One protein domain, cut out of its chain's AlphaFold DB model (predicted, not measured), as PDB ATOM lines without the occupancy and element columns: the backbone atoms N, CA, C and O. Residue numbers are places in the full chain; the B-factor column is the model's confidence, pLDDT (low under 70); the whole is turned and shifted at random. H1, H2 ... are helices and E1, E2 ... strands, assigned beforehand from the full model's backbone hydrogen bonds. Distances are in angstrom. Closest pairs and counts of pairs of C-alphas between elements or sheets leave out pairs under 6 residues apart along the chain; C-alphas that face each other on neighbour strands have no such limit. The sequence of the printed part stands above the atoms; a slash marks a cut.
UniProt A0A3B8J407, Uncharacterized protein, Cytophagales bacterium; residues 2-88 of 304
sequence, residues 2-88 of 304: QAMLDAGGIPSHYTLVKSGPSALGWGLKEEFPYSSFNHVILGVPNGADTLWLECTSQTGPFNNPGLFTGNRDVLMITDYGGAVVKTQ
ATOM      1  N   GLN A   2      26.307  15.523  41.408       94.12
ATOM      2  CA  GLN A   2      25.460  16.732  41.437       94.12
ATOM      3  C   GLN A   2      23.992  16.498  41.039       94.12
ATOM      4  O   GLN A   2      23.103  16.784  41.827       94.12
ATOM      5  N   ALA A   3      23.734  15.881  39.881       95.75
ATOM      6  CA  ALA A   3      22.367  15.578  39.438       95.75
ATOM      7  C   ALA A   3      21.586  14.650  40.395       95.75
ATOM      8  O   ALA A   3      20.366  14.734  40.474       95.75
ATOM      9  N   MET A   4      22.272  13.767  41.132       95.94
ATOM     10  CA  MET A   4      21.619  12.907  42.128       95.94
ATOM     11  C   MET A   4      21.231  13.694  43.382       95.94
ATOM     12  O   MET A   4      20.159  13.461  43.929       95.94
ATOM     13  N   LEU A   5      22.086  14.622  43.827       96.00
ATOM     14  CA  LEU A   5      21.777  15.508  44.952       96.00
ATOM     15  C   LEU A   5      20.630  16.459  44.601       96.00
ATOM     16  O   LEU A   5      19.715  16.617  45.402       96.00
ATOM     17  N   ASP A   6      20.630  16.997  43.380       96.12
ATOM     18  CA  ASP A   6      19.555  17.847  42.861       96.12
ATOM     19  C   ASP A   6      18.202  17.116  42.835       96.12
ATOM     20  O   ASP A   6      17.211  17.612  43.365       96.12
ATOM     21  N   ALA A   7      18.168  15.866  42.355       97.50
ATOM     22  CA  ALA A   7      16.966  15.029  42.416       97.50
ATOM     23  C   ALA A   7      16.473  14.768  43.856       97.50
ATOM     24  O   ALA A   7      15.283  14.533  44.069       97.50
ATOM     25  N   GLY A   8      17.378  14.807  44.839       96.94
ATOM     26  CA  GLY A   8      17.075  14.720  46.269       96.94
ATOM     27  C   GLY A   8      16.781  16.067  46.942       96.94
ATOM     28  O   GLY A   8      16.565  16.090  48.152       96.94
ATOM     29  N   GLY A   9      16.789  17.178  46.198       96.00
ATOM     30  CA  GLY A   9      16.579  18.526  46.728       96.00
ATOM     31  C   GLY A   9      17.733  19.055  47.586       96.00
ATOM     32  O   GLY A   9      17.510  19.933  48.416       96.00
ATOM     33  N   ILE A  10      18.947  18.519  47.422       95.69
ATOM     34  CA  ILE A  10      20.154  18.943  48.143       95.69
ATOM     35  C   ILE A  10      20.965  19.888  47.240       95.69
ATOM     36  O   ILE A  10      21.546  19.431  46.247       95.69
ATOM     37  N   PRO A  11      21.048  21.193  47.570       94.62
ATOM     38  CA  PRO A  11      21.823  22.153  46.793       94.62
ATOM     39  C   PRO A  11      23.303  21.778  46.747       94.62
ATOM     40  O   PRO A  11      23.905  21.433  47.765       94.62
ATOM     41  N   SER A  12      23.907  21.852  45.563       96.44
ATOM     42  CA  SER A  12      25.330  21.569  45.394       96.44
ATOM     43  C   SER A  12      25.925  22.297  44.191       96.44
ATOM     44  O   SER A  12      25.277  22.465  43.155       96.44
ATOM     45  N   HIS A  13      27.180  22.718  44.324       96.56
ATOM     46  CA  HIS A  13      27.869  23.573  43.367       96.56
ATOM     47  C   HIS A  13      29.083  22.874  42.764       96.56
ATOM     48  O   HIS A  13      30.023  22.470  43.461       96.56
ATOM     49  N   TYR A  14      29.067  22.766  41.438       95.62
ATOM     50  CA  TYR A  14      30.208  22.325  40.648       95.62
ATOM     51  C   TYR A  14      31.401  23.242  40.928       95.62
ATOM     52  O   TYR A  14      31.283  24.460  40.814       95.62
ATOM     53  N   THR A  15      32.538  22.669  41.316       96.06
ATOM     54  CA  THR A  15      33.685  23.446  41.787       96.06
ATOM     55  C   THR A  15      34.966  22.994  41.098       96.06
ATOM     56  O   THR A  15      35.337  21.820  41.142       96.06
ATOM     57  N   LEU A  16      35.650  23.939  40.454       94.62
ATOM     58  CA  LEU A  16      36.913  23.721  39.757       94.62
ATOM     59  C   LEU A  16      38.090  23.882  40.720       94.62
ATOM     60  O   LEU A  16      38.196  24.892  41.418       94.62
ATOM     61  N   VAL A  17      39.001  22.908  40.726       93.50
ATOM     62  CA  VAL A  17      40.165  22.882  41.623       93.50
ATOM     63  C   VAL A  17      41.440  22.502  40.872       93.50
ATOM     64  O   VAL A  17      41.429  21.719  39.917       93.50
ATOM     65  N   LYS A  18      42.569  23.079  41.298       92.81
ATOM     66  CA  LYS A  18      43.892  22.551  40.964       92.81
ATOM     67  C   LYS A  18      44.247  21.466  41.978       92.81
ATOM     68  O   LYS A  18      44.735  21.763  43.066       92.81
ATOM     69  N   SER A  19      43.986  20.217  41.624       90.50
ATOM     70  CA  SER A  19      44.383  19.076  42.432       90.50
ATOM     71  C   SER A  19      45.851  18.709  42.220       90.50
ATOM     72  O   SER A  19      46.461  19.004  41.182       90.50
ATOM     73  N   GLY A  20      46.424  18.045  43.218       87.69
ATOM     74  CA  GLY A  20      47.794  17.549  43.180       87.69
ATOM     75  C   GLY A  20      48.376  17.374  44.579       87.69
ATOM     76  O   GLY A  20      47.684  17.620  45.557       87.69
ATOM     77  N   PRO A  21      49.647  16.969  44.698       78.94
ATOM     78  CA  PRO A  21      50.290  16.780  45.998       78.94
ATOM     79  C   PRO A  21      50.671  18.099  46.690       78.94
ATOM     80  O   PRO A  21      50.960  18.081  47.878       78.94
ATOM     81  N   SER A  22      50.695  19.214  45.954       80.12
ATOM     82  CA  SER A  22      51.136  20.535  46.412       80.12
ATOM     83  C   SER A  22      49.963  21.512  46.454       80.12
ATOM     84  O   SER A  22      49.263  21.691  45.452       80.12
ATOM     85  N   ALA A  23      49.761  22.127  47.621       75.81
ATOM     86  CA  ALA A  23      48.870  23.270  47.819       75.81
ATOM     87  C   ALA A  23      49.590  24.606  47.610       75.81
ATOM     88  O   ALA A  23      48.954  25.635  47.385       75.81
ATOM     89  N   LEU A  24      50.920  24.607  47.731       69.94
ATOM     90  CA  LEU A  24      51.689  25.813  47.972       69.94
ATOM     91  C   LEU A  24      52.291  26.329  46.659       69.94
ATOM     92  O   LEU A  24      53.228  25.769  46.098       69.94
ATOM     93  N   GLY A  25      51.748  27.441  46.160       60.72
ATOM     94  CA  GLY A  25      52.350  28.224  45.072       60.72
ATOM     95  C   GLY A  25      51.867  27.917  43.650       60.72
ATOM     96  O   GLY A  25      52.237  28.647  42.730       60.72
ATOM     97  N   TRP A  26      51.007  26.913  43.457       64.88
ATOM     98  CA  TRP A  26      50.433  26.553  42.152       64.88
ATOM     99  C   TRP A  26      48.903  26.506  42.237       64.88
ATOM    100  O   TRP A  26      48.300  25.438  42.280       64.88
ATOM    101  N   GLY A  27      48.269  27.679  42.286       72.69
ATOM    102  CA  GLY A  27      46.822  27.821  42.464       72.69
ATOM    103  C   GLY A  27      46.214  28.945  41.628       72.69
ATOM    104  O   GLY A  27      46.916  29.651  40.895       72.69
ATOM    105  N   LEU A  28      44.892  29.088  41.721       81.12
ATOM    106  CA  LEU A  28      44.168  30.204  41.118       81.12
ATOM    107  C   LEU A  28      44.792  31.542  41.554       81.12
ATOM    108  O   LEU A  28      45.095  31.741  42.724       81.12
ATOM    109  N   LYS A  29      44.994  32.451  40.597       81.81
ATOM    110  CA  LYS A  29      45.422  33.828  40.862       81.81
ATOM    111  C   LYS A  29      44.259  34.742  40.528       81.81
ATOM    112  O   LYS A  29      43.965  34.921  39.352       81.81
ATOM    113  N   GLU A  30      43.602  35.300  41.539       81.19
ATOM    114  CA  GLU A  30      42.401  36.130  41.343       81.19
ATOM    115  C   GLU A  30      42.651  37.329  40.417       81.19
ATOM    116  O   GLU A  30      41.799  37.706  39.620       81.19
ATOM    117  N   GLU A  31      43.860  37.882  40.475       84.75
ATOM    118  CA  GLU A  31      44.306  39.024  39.676       84.75
ATOM    119  C   GLU A  31      44.562  38.708  38.193       84.75
ATOM    120  O   GLU A  31      44.738  39.630  37.394       84.75
ATOM    121  N   PHE A  32      44.596  37.428  37.799       82.81
ATOM    122  CA  PHE A  32      44.896  37.027  36.427       82.81
ATOM    123  C   PHE A  32      43.872  36.013  35.896       82.81
ATOM    124  O   PHE A  32      43.789  34.896  36.408       82.81
ATOM    125  N   PRO A  33      43.115  36.335  34.832       77.38
ATOM    126  CA  PRO A  33      42.140  35.412  34.270       77.38
ATOM    127  C   PRO A  33      42.851  34.301  33.486       77.38
ATOM    128  O   PRO A  33      43.186  34.456  32.311       77.38
ATOM    129  N   TYR A  34      43.076  33.159  34.133       83.00
ATOM    130  CA  TYR A  34      43.591  31.951  33.495       83.00
ATOM    131  C   TYR A  34      42.986  30.695  34.127       83.00
ATOM    132  O   TYR A  34      42.704  30.659  35.322       83.00
ATOM    133  N   SER A  35      42.784  29.646  33.327       83.12
ATOM    134  CA  SER A  35      42.283  28.365  33.834       83.12
ATOM    135  C   SER A  35      43.450  27.461  34.229       83.12
ATOM    136  O   SER A  35      44.038  26.786  33.385       83.12
ATOM    137  N   SER A  36      43.811  27.456  35.515       86.31
ATOM    138  CA  SER A  36      44.800  26.527  36.093       86.31
ATOM    139  C   SER A  36      44.238  25.144  36.411       86.31
ATOM    140  O   SER A  36      45.014  24.210  36.625       86.31
ATOM    141  N   PHE A  37      42.918  25.017  36.521       91.69
ATOM    142  CA  PHE A  37      42.259  23.849  37.100       91.69
ATOM    143  C   PHE A  37      42.500  22.576  36.286       91.69
ATOM    144  O   PHE A  37      42.585  22.602  35.061       91.69
ATOM    145  N   ASN A  38      42.607  21.448  36.980       92.38
ATOM    146  CA  ASN A  38      42.809  20.124  36.383       92.38
ATOM    147  C   ASN A  38      41.867  19.062  36.967       92.38
ATOM    148  O   ASN A  38      41.962  17.905  36.570       92.38
ATOM    149  N   HIS A  39      40.994  19.435  37.906       95.12
ATOM    150  CA  HIS A  39      40.068  18.524  38.567       95.12
ATOM    151  C   HIS A  39      38.787  19.239  38.994       95.12
ATOM    152  O   HIS A  39      38.705  20.470  38.992       95.12
ATOM    153  N   VAL A  40      37.780  18.445  39.351       95.06
ATOM    154  CA  VAL A  40      36.444  18.911  39.722       95.06
ATOM    155  C   VAL A  40      36.020  18.231  41.013       95.06
ATOM    156  O   VAL A  40      36.080  17.008  41.123       95.06
ATOM    157  N   ILE A  41      35.528  19.026  41.956       96.50
ATOM    158  CA  ILE A  41      34.874  18.562  43.183       96.50
ATOM    159  C   ILE A  41      33.477  19.171  43.288       96.50
ATOM    160  O   ILE A  41      33.097  20.047  42.504       96.50
ATOM    161  N   LEU A  42      32.695  18.698  44.253       96.62
ATOM    162  CA  LEU A  42      31.369  19.238  44.528       96.62
ATOM    163  C   LEU A  42      31.345  19.880  45.915       96.62
ATOM    164  O   LEU A  42      31.678  19.224  46.898       96.62
ATOM    165  N   GLY A  43      30.955  21.151  45.986       96.56
ATOM    166  CA  GLY A  43      30.679  21.830  47.249       96.56
ATOM    167  C   GLY A  43      29.200  21.706  47.590       96.56
ATOM    168  O   GLY A  43      28.352  22.026  46.759       96.56
ATOM    169  N   VAL A  44      28.878  21.238  48.790       95.81
ATOM    170  CA  VAL A  44      27.507  21.156  49.308       95.81
ATOM    171  C   VAL A  44      27.400  22.138  50.476       95.81
ATOM    172  O   VAL A  44      27.898  21.834  51.563       95.81
ATOM    173  N   PRO A  45      26.817  23.333  50.270       92.25
ATOM    174  CA  PRO A  45      26.650  24.310  51.341       92.25
ATOM    175  C   PRO A  45      25.839  23.735  52.506       92.25
ATOM    176  O   PRO A  45      24.789  23.127  52.301       92.25
ATOM    177  N   ASN A  46      26.306  23.956  53.733       87.81
ATOM    178  CA  ASN A  46      25.662  23.502  54.963       87.81
ATOM    179  C   ASN A  46      25.657  24.633  56.006       87.81
ATOM    180  O   ASN A  46      26.385  24.615  57.000       87.81
ATOM    181  N   GLY A  47      24.850  25.663  55.751       87.06
ATOM    182  CA  GLY A  47      24.801  26.864  56.585       87.06
ATOM    183  C   GLY A  47      26.011  27.768  56.349       87.06
ATOM    184  O   GLY A  47      26.184  28.280  55.248       87.06
ATOM    185  N   ALA A  48      26.817  27.990  57.390       84.12
ATOM    186  CA  ALA A  48      28.023  28.823  57.309       84.12
ATOM    187  C   ALA A  48      29.246  28.080  56.740       84.12
ATOM    188  O   ALA A  48      30.276  28.707  56.508       84.12
ATOM    189  N   ASP A  49      29.136  26.767  56.534       86.94
ATOM    190  CA  ASP A  49      30.226  25.901  56.087       86.94
ATOM    191  C   ASP A  49      29.872  25.197  54.765       86.94
ATOM    192  O   ASP A  49      28.744  25.280  54.274       86.94
ATOM    193  N   THR A  50      30.835  24.507  54.159       92.00
ATOM    194  CA  THR A  50      30.666  23.749  52.913       92.00
ATOM    195  C   THR A  50      31.258  22.357  53.062       92.00
ATOM    196  O   THR A  50      32.445  22.205  53.334       92.00
ATOM    197  N   LEU A  51      30.448  21.329  52.802       93.31
ATOM    198  CA  LEU A  51      30.946  19.963  52.695       93.31
ATOM    199  C   LEU A  51      31.589  19.752  51.323       93.31
ATOM    200  O   LEU A  51      30.989  20.061  50.291       93.31
ATOM    201  N   TRP A  52      32.789  19.178  51.310       93.88
ATOM    202  CA  TRP A  52      33.546  18.937  50.080       93.88
ATOM    203  C   TRP A  52      33.469  17.475  49.650       93.88
ATOM    204  O   TRP A  52      33.910  16.580  50.371       93.88
ATOM    205  N   LEU A  53      32.934  17.215  48.456       94.06
ATOM    206  CA  LEU A  53      32.840  15.865  47.900       94.06
ATOM    207  C   LEU A  53      33.837  15.689  46.755       94.06
ATOM    208  O   LEU A  53      33.632  16.175  45.637       94.06
ATOM    209  N   GLU A  54      34.899  14.938  47.028       90.25
ATOM    210  CA  GLU A  54      35.723  14.330  45.992       90.25
ATOM    211  C   GLU A  54      34.957  13.105  45.458       90.25
ATOM    212  O   GLU A  54      34.577  12.219  46.220       90.25
ATOM    213  N   CYS A  55      34.639  13.105  44.162       89.12
ATOM    214  CA  CYS A  55      33.741  12.114  43.558       89.12
ATOM    215  C   CYS A  55      34.453  11.089  42.657       89.12
ATOM    216  O   CYS A  55      33.770  10.303  41.997       89.12
ATOM    217  N   THR A  56      35.786  11.116  42.563       86.50
ATOM    218  CA  THR A  56      36.566  10.167  41.748       86.50
ATOM    219  C   THR A  56      37.144   9.016  42.568       86.50
ATOM    220  O   THR A  56      37.308   7.911  42.045       86.50
ATOM    221  N   SER A  57      37.361   9.228  43.865       84.19
ATOM    222  CA  SER A  57      37.763   8.215  44.825       84.19
ATOM    223  C   SER A  57      36.592   7.305  45.179       84.19
ATOM    224  O   SER A  57      35.512   7.753  45.553       84.19
ATOM    225  N   GLN A  58      36.821   5.996  45.078       82.81
ATOM    226  CA  GLN A  58      35.829   4.978  45.445       82.81
ATOM    227  C   GLN A  58      35.876   4.621  46.937       82.81
ATOM    228  O   GLN A  58      34.969   3.980  47.468       82.81
ATOM    229  N   THR A  59      36.957   4.992  47.620       80.00
ATOM    230  CA  THR A  59      37.218   4.613  49.014       80.00
ATOM    231  C   THR A  59      37.329   5.813  49.943       80.00
ATOM    232  O   THR A  59      37.076   5.654  51.138       80.00
ATOM    233  N   GLY A  60      37.643   6.989  49.393       82.56
ATOM    234  CA  GLY A  60      37.789   8.239  50.122       82.56
ATOM    235  C   GLY A  60      36.484   8.661  50.805       82.56
ATOM    236  O   GLY A  60      35.417   8.600  50.189       82.56
ATOM    237  N   PRO A  61      36.537   9.069  52.079       87.38
ATOM    238  CA  PRO A  61      35.381   9.602  52.779       87.38
ATOM    239  C   PRO A  61      35.031  10.990  52.231       87.38
ATOM    240  O   PRO A  61      35.899  11.785  51.866       87.38
ATOM    241  N   PHE A  62      33.736  11.292  52.182       89.62
ATOM    242  CA  PHE A  62      33.276  12.646  51.897       89.62
ATOM    243  C   PHE A  62      33.699  13.615  52.998       89.62
ATOM    244  O   PHE A  62      33.930  13.216  54.136       89.62
ATOM    245  N   ASN A  63      33.786  14.895  52.642       89.88
ATOM    246  CA  ASN A  63      34.264  15.960  53.515       89.88
ATOM    247  C   ASN A  63      35.693  15.753  54.053       89.88
ATOM    248  O   ASN A  63      36.069  16.320  55.074       89.88
ATOM    249  N   ASN A  64      36.506  14.972  53.338       88.69
ATOM    250  CA  ASN A  64      37.935  14.845  53.582       88.69
ATOM    251  C   ASN A  64      38.716  15.139  52.291       88.69
ATOM    252  O   ASN A  64      39.145  14.218  51.596       88.69
ATOM    253  N   PRO A  65      38.871  16.418  51.910       89.25
ATOM    254  CA  PRO A  65      39.555  16.778  50.669       89.25
ATOM    255  C   PRO A  65      41.051  16.400  50.640       89.25
ATOM    256  O   PRO A  65      41.645  16.365  49.551       89.25
ATOM    257  N   GLY A  66      41.647  16.104  51.806       87.44
ATOM    258  CA  GLY A  66      42.984  15.523  51.951       87.44
ATOM    259  C   GLY A  66      44.088  16.337  51.269       87.44
ATOM    260  O   GLY A  66      43.948  17.536  51.015       87.44
ATOM    261  N   LEU A  67      45.195  15.679  50.917       85.50
ATOM    262  CA  LEU A  67      46.306  16.312  50.188       85.50
ATOM    263  C   LEU A  67      45.931  16.743  48.766       85.50
ATOM    264  O   LEU A  67      46.463  17.726  48.244       85.50
ATOM    265  N   PHE A  68      45.029  15.987  48.139       89.31
ATOM    266  CA  PHE A  68      44.740  16.116  46.718       89.31
ATOM    267  C   PHE A  68      43.937  17.376  46.397       89.31
ATOM    268  O   PHE A  68      44.195  18.002  45.370       89.31
ATOM    269  N   THR A  69      42.984  17.757  47.257       92.44
ATOM    270  CA  THR A  69      42.067  18.888  47.012       92.44
ATOM    271  C   THR A  69      41.883  19.836  48.202       92.44
ATOM    272  O   THR A  69      41.232  20.869  48.042       92.44
ATOM    273  N   GLY A  70      42.444  19.534  49.381       91.88
ATOM    274  CA  GLY A  70      42.345  20.381  50.580       91.88
ATOM    275  C   GLY A  70      43.262  21.601  50.522       91.88
ATOM    276  O   GLY A  70      44.219  21.606  49.765       91.88
ATOM    277  N   ASN A  71      43.005  22.645  51.306       91.88
ATOM    278  CA  ASN A  71      43.810  23.874  51.341       91.88
ATOM    279  C   ASN A  71      44.045  24.497  49.943       91.88
ATOM    280  O   ASN A  71      45.170  24.847  49.591       91.88
ATOM    281  N   ARG A  72      43.004  24.576  49.105       91.38
ATOM    282  CA  ARG A  72      43.062  25.159  47.753       91.38
ATOM    283  C   ARG A  72      42.094  26.319  47.617       91.38
ATOM    284  O   ARG A  72      40.949  26.203  48.046       91.38
ATOM    285  N   ASP A  73      42.521  27.360  46.914       92.00
ATOM    286  CA  ASP A  73      41.597  28.328  46.328       92.00
ATOM    287  C   ASP A  73      40.936  27.689  45.100       92.00
ATOM    288  O   ASP A  73      41.606  27.172  44.195       92.00
ATOM    289  N   VAL A  74      39.606  27.672  45.092       92.69
ATOM    290  CA  VAL A  74      38.778  26.974  44.106       92.69
ATOM    291  C   VAL A  74      37.722  27.899  43.528       92.69
ATOM    292  O   VAL A  74      37.259  28.823  44.192       92.69
ATOM    293  N   LEU A  75      37.323  27.638  42.283       94.00
ATOM    294  CA  LEU A  75      36.256  28.384  41.621       94.00
ATOM    295  C   LEU A  75      34.956  27.585  41.684       94.00
ATOM    296  O   LEU A  75      34.770  26.613  40.950       94.00
ATOM    297  N   MET A  76      34.060  28.010  42.568       94.88
ATOM    298  CA  MET A  76      32.723  27.457  42.730       94.88
ATOM    299  C   MET A  76      31.760  28.109  41.737       94.88
ATOM    300  O   MET A  76      31.672  29.335  41.656       94.88
ATOM    301  N   ILE A  77      31.021  27.297  40.983       95.00
ATOM    302  CA  ILE A  77      30.013  27.761  40.029       95.00
ATOM    303  C   ILE A  77      28.652  27.775  40.728       95.00
ATOM    304  O   ILE A  77      28.057  26.724  40.978       95.00
ATOM    305  N   THR A  78      28.186  28.976  41.066       91.69
ATOM    306  CA  THR A  78      26.911  29.215  41.756       91.69
ATOM    307  C   THR A  78      25.860  29.767  40.793       91.69
ATOM    308  O   THR A  78      26.189  30.218  39.692       91.69
ATOM    309  N   ASP A  79      24.604  29.815  41.234       88.75
ATOM    310  CA  ASP A  79      23.493  30.378  40.452       88.75
ATOM    311  C   ASP A  79      23.667  31.878  40.143       88.75
ATOM    312  O   ASP A  79      23.067  32.399  39.206       88.75
ATOM    313  N   TYR A  80      24.518  32.570  40.907       90.38
ATOM    314  CA  TYR A  80      24.804  34.000  40.756       90.38
ATOM    315  C   TYR A  80      26.128  34.277  40.027       90.38
ATOM    316  O   TYR A  80      26.506  35.437  39.860       90.38
ATOM    317  N   GLY A  81      26.834  33.231  39.584       91.38
ATOM    318  CA  GLY A  81      28.135  33.321  38.924       91.38
ATOM    319  C   GLY A  81      29.244  32.562  39.655       91.38
ATOM    320  O   GLY A  81      28.999  31.748  40.547       91.38
ATOM    321  N   GLY A  82      30.487  32.804  39.238       91.06
ATOM    322  CA  GLY A  82      31.668  32.191  39.845       91.06
ATOM    323  C   GLY A  82      32.062  32.872  41.156       91.06
ATOM    324  O   GLY A  82      32.148  34.097  41.204       91.06
ATOM    325  N   ALA A  83      32.344  32.081  42.188       91.75
ATOM    326  CA  ALA A  83      32.886  32.542  43.462       91.75
ATOM    327  C   ALA A  83      34.216  31.842  43.751       91.75
ATOM    328  O   ALA A  83      34.320  30.622  43.607       91.75
ATOM    329  N   VAL A  84      35.226  32.609  44.163       91.81
ATOM    330  CA  VAL A  84      36.477  32.042  44.678       91.81
ATOM    331  C   VAL A  84      36.291  31.760  46.160       91.81
ATOM    332  O   VAL A  84      35.917  32.645  46.926       91.81
ATOM    333  N   VAL A  85      36.501  30.509  46.551       92.00
ATOM    334  CA  VAL A  85      36.403  30.050  47.942       92.00
ATOM    335  C   VAL A  85      37.575  29.133  48.259       92.00
ATOM    336  O   VAL A  85      38.262  28.670  47.351       92.00
ATOM    337  N   LYS A  86      37.800  28.847  49.542       91.69
ATOM    338  CA  LYS A  86      38.898  27.986  49.985       91.69
ATOM    339  C   LYS A  86      38.376  26.645  50.494       91.69
ATOM    340  O   LYS A  86      37.421  26.609  51.269       91.69
ATOM    341  N   THR A  87      38.988  25.542  50.066       93.38
ATOM    342  CA  THR A  87      38.698  24.211  50.623       93.38
ATOM    343  C   THR A  87      39.315  24.045  52.012       93.38
ATOM    344  O   THR A  87      40.223  24.790  52.390       93.38
ATOM    345  N   GLN A  88      38.835  23.053  52.771       89.94
ATOM    346  CA  GLN A  88      39.283  22.792  54.143       89.94
ATOM    347  C   GLN A  88      40.814  22.775  54.250       89.94
ATOM    348  O   GLN A  88      41.485  22.010  53.555       89.94
TER     349      GLN A  88
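AT A GLANCE: This is residues 2 to 88 of the 304 residues of an uncharacterized protein of Cytophagales bacterium (UniProt A0A3B8J407). A single antiparallel sheet of five strands curls like part of a barrel that stays open, for its edge strands E3 and E5 are apart. The small helix H1 at one end of the longest axis and the long loop of residues 18 to 38 at the other make its length; H1 and H2 only graze the sheet. The printed part has 87 residues, under half of them in named elements, in the order H1 E1 E2 E3 H2 E4 E5; the class is mixed, helices and strands. The sheet's order is E3 E2 E1 E4 E5, and the whole is compact, with a radius of gyration of the C-alphas of 12.7 A and spans of 37 by 33 by 22 A.

HOW THE PARTS SIT: Begin at H1, residues 2 to 7, which grazes the sheet with residues 2 to 5; its closest C-alphas to E2, residues 39 to 46, are those of Gln 2 and Leu 42, 7.1 A apart. E1, residues 13 to 17, and E2 form an antiparallel hairpin at 137 degrees, with N 15 and O 41 at 2.9 A. E2 and E3, residues 49 to 53, form the next, at 142 degrees, with N 44 and O 51 at 2.8 A; E1 E2 E3 are a meander, each strand the antiparallel neighbour of the one before. H2, residues 66 to 69, grazes the sheet with residues 68 to 69; the closest C-alphas of H2 and E1 are those of Thr 69 and Val 17, 7.0 A apart. E4, residues 73 to 78, is antiparallel to E1 at 153 degrees, with N 16 and O 75 at 2.9 A, and forms a hairpin with E5, residues 81 to 86, with N 76 and O 83 at 2.8 A. Every O i to N i+4 pair of H1 is within hydrogen-bond range; H2 is too short for one.

IN THESE COORDINATES: Find C-alpha 2 at (25.460, 16.732, 41.437), where H1 begins its 8.7 A. E1 spans 12.4 A, E2 22.4 A, E3 13.2 A, H2 6.0 A and E4 15.4 A. E5 runs 16.3 A to C-alpha 86 at (38.898, 27.986, 49.985).

THE WHOLE: Look for the two farthest C-alphas at Ala 7 and Gly 25, 37.9 A apart. The printed part has no cut; the links E1 to E2 and E3 to H2 are long. Residues 24 to 26 have pLDDT under 70; the mean of the printed part is 89.2.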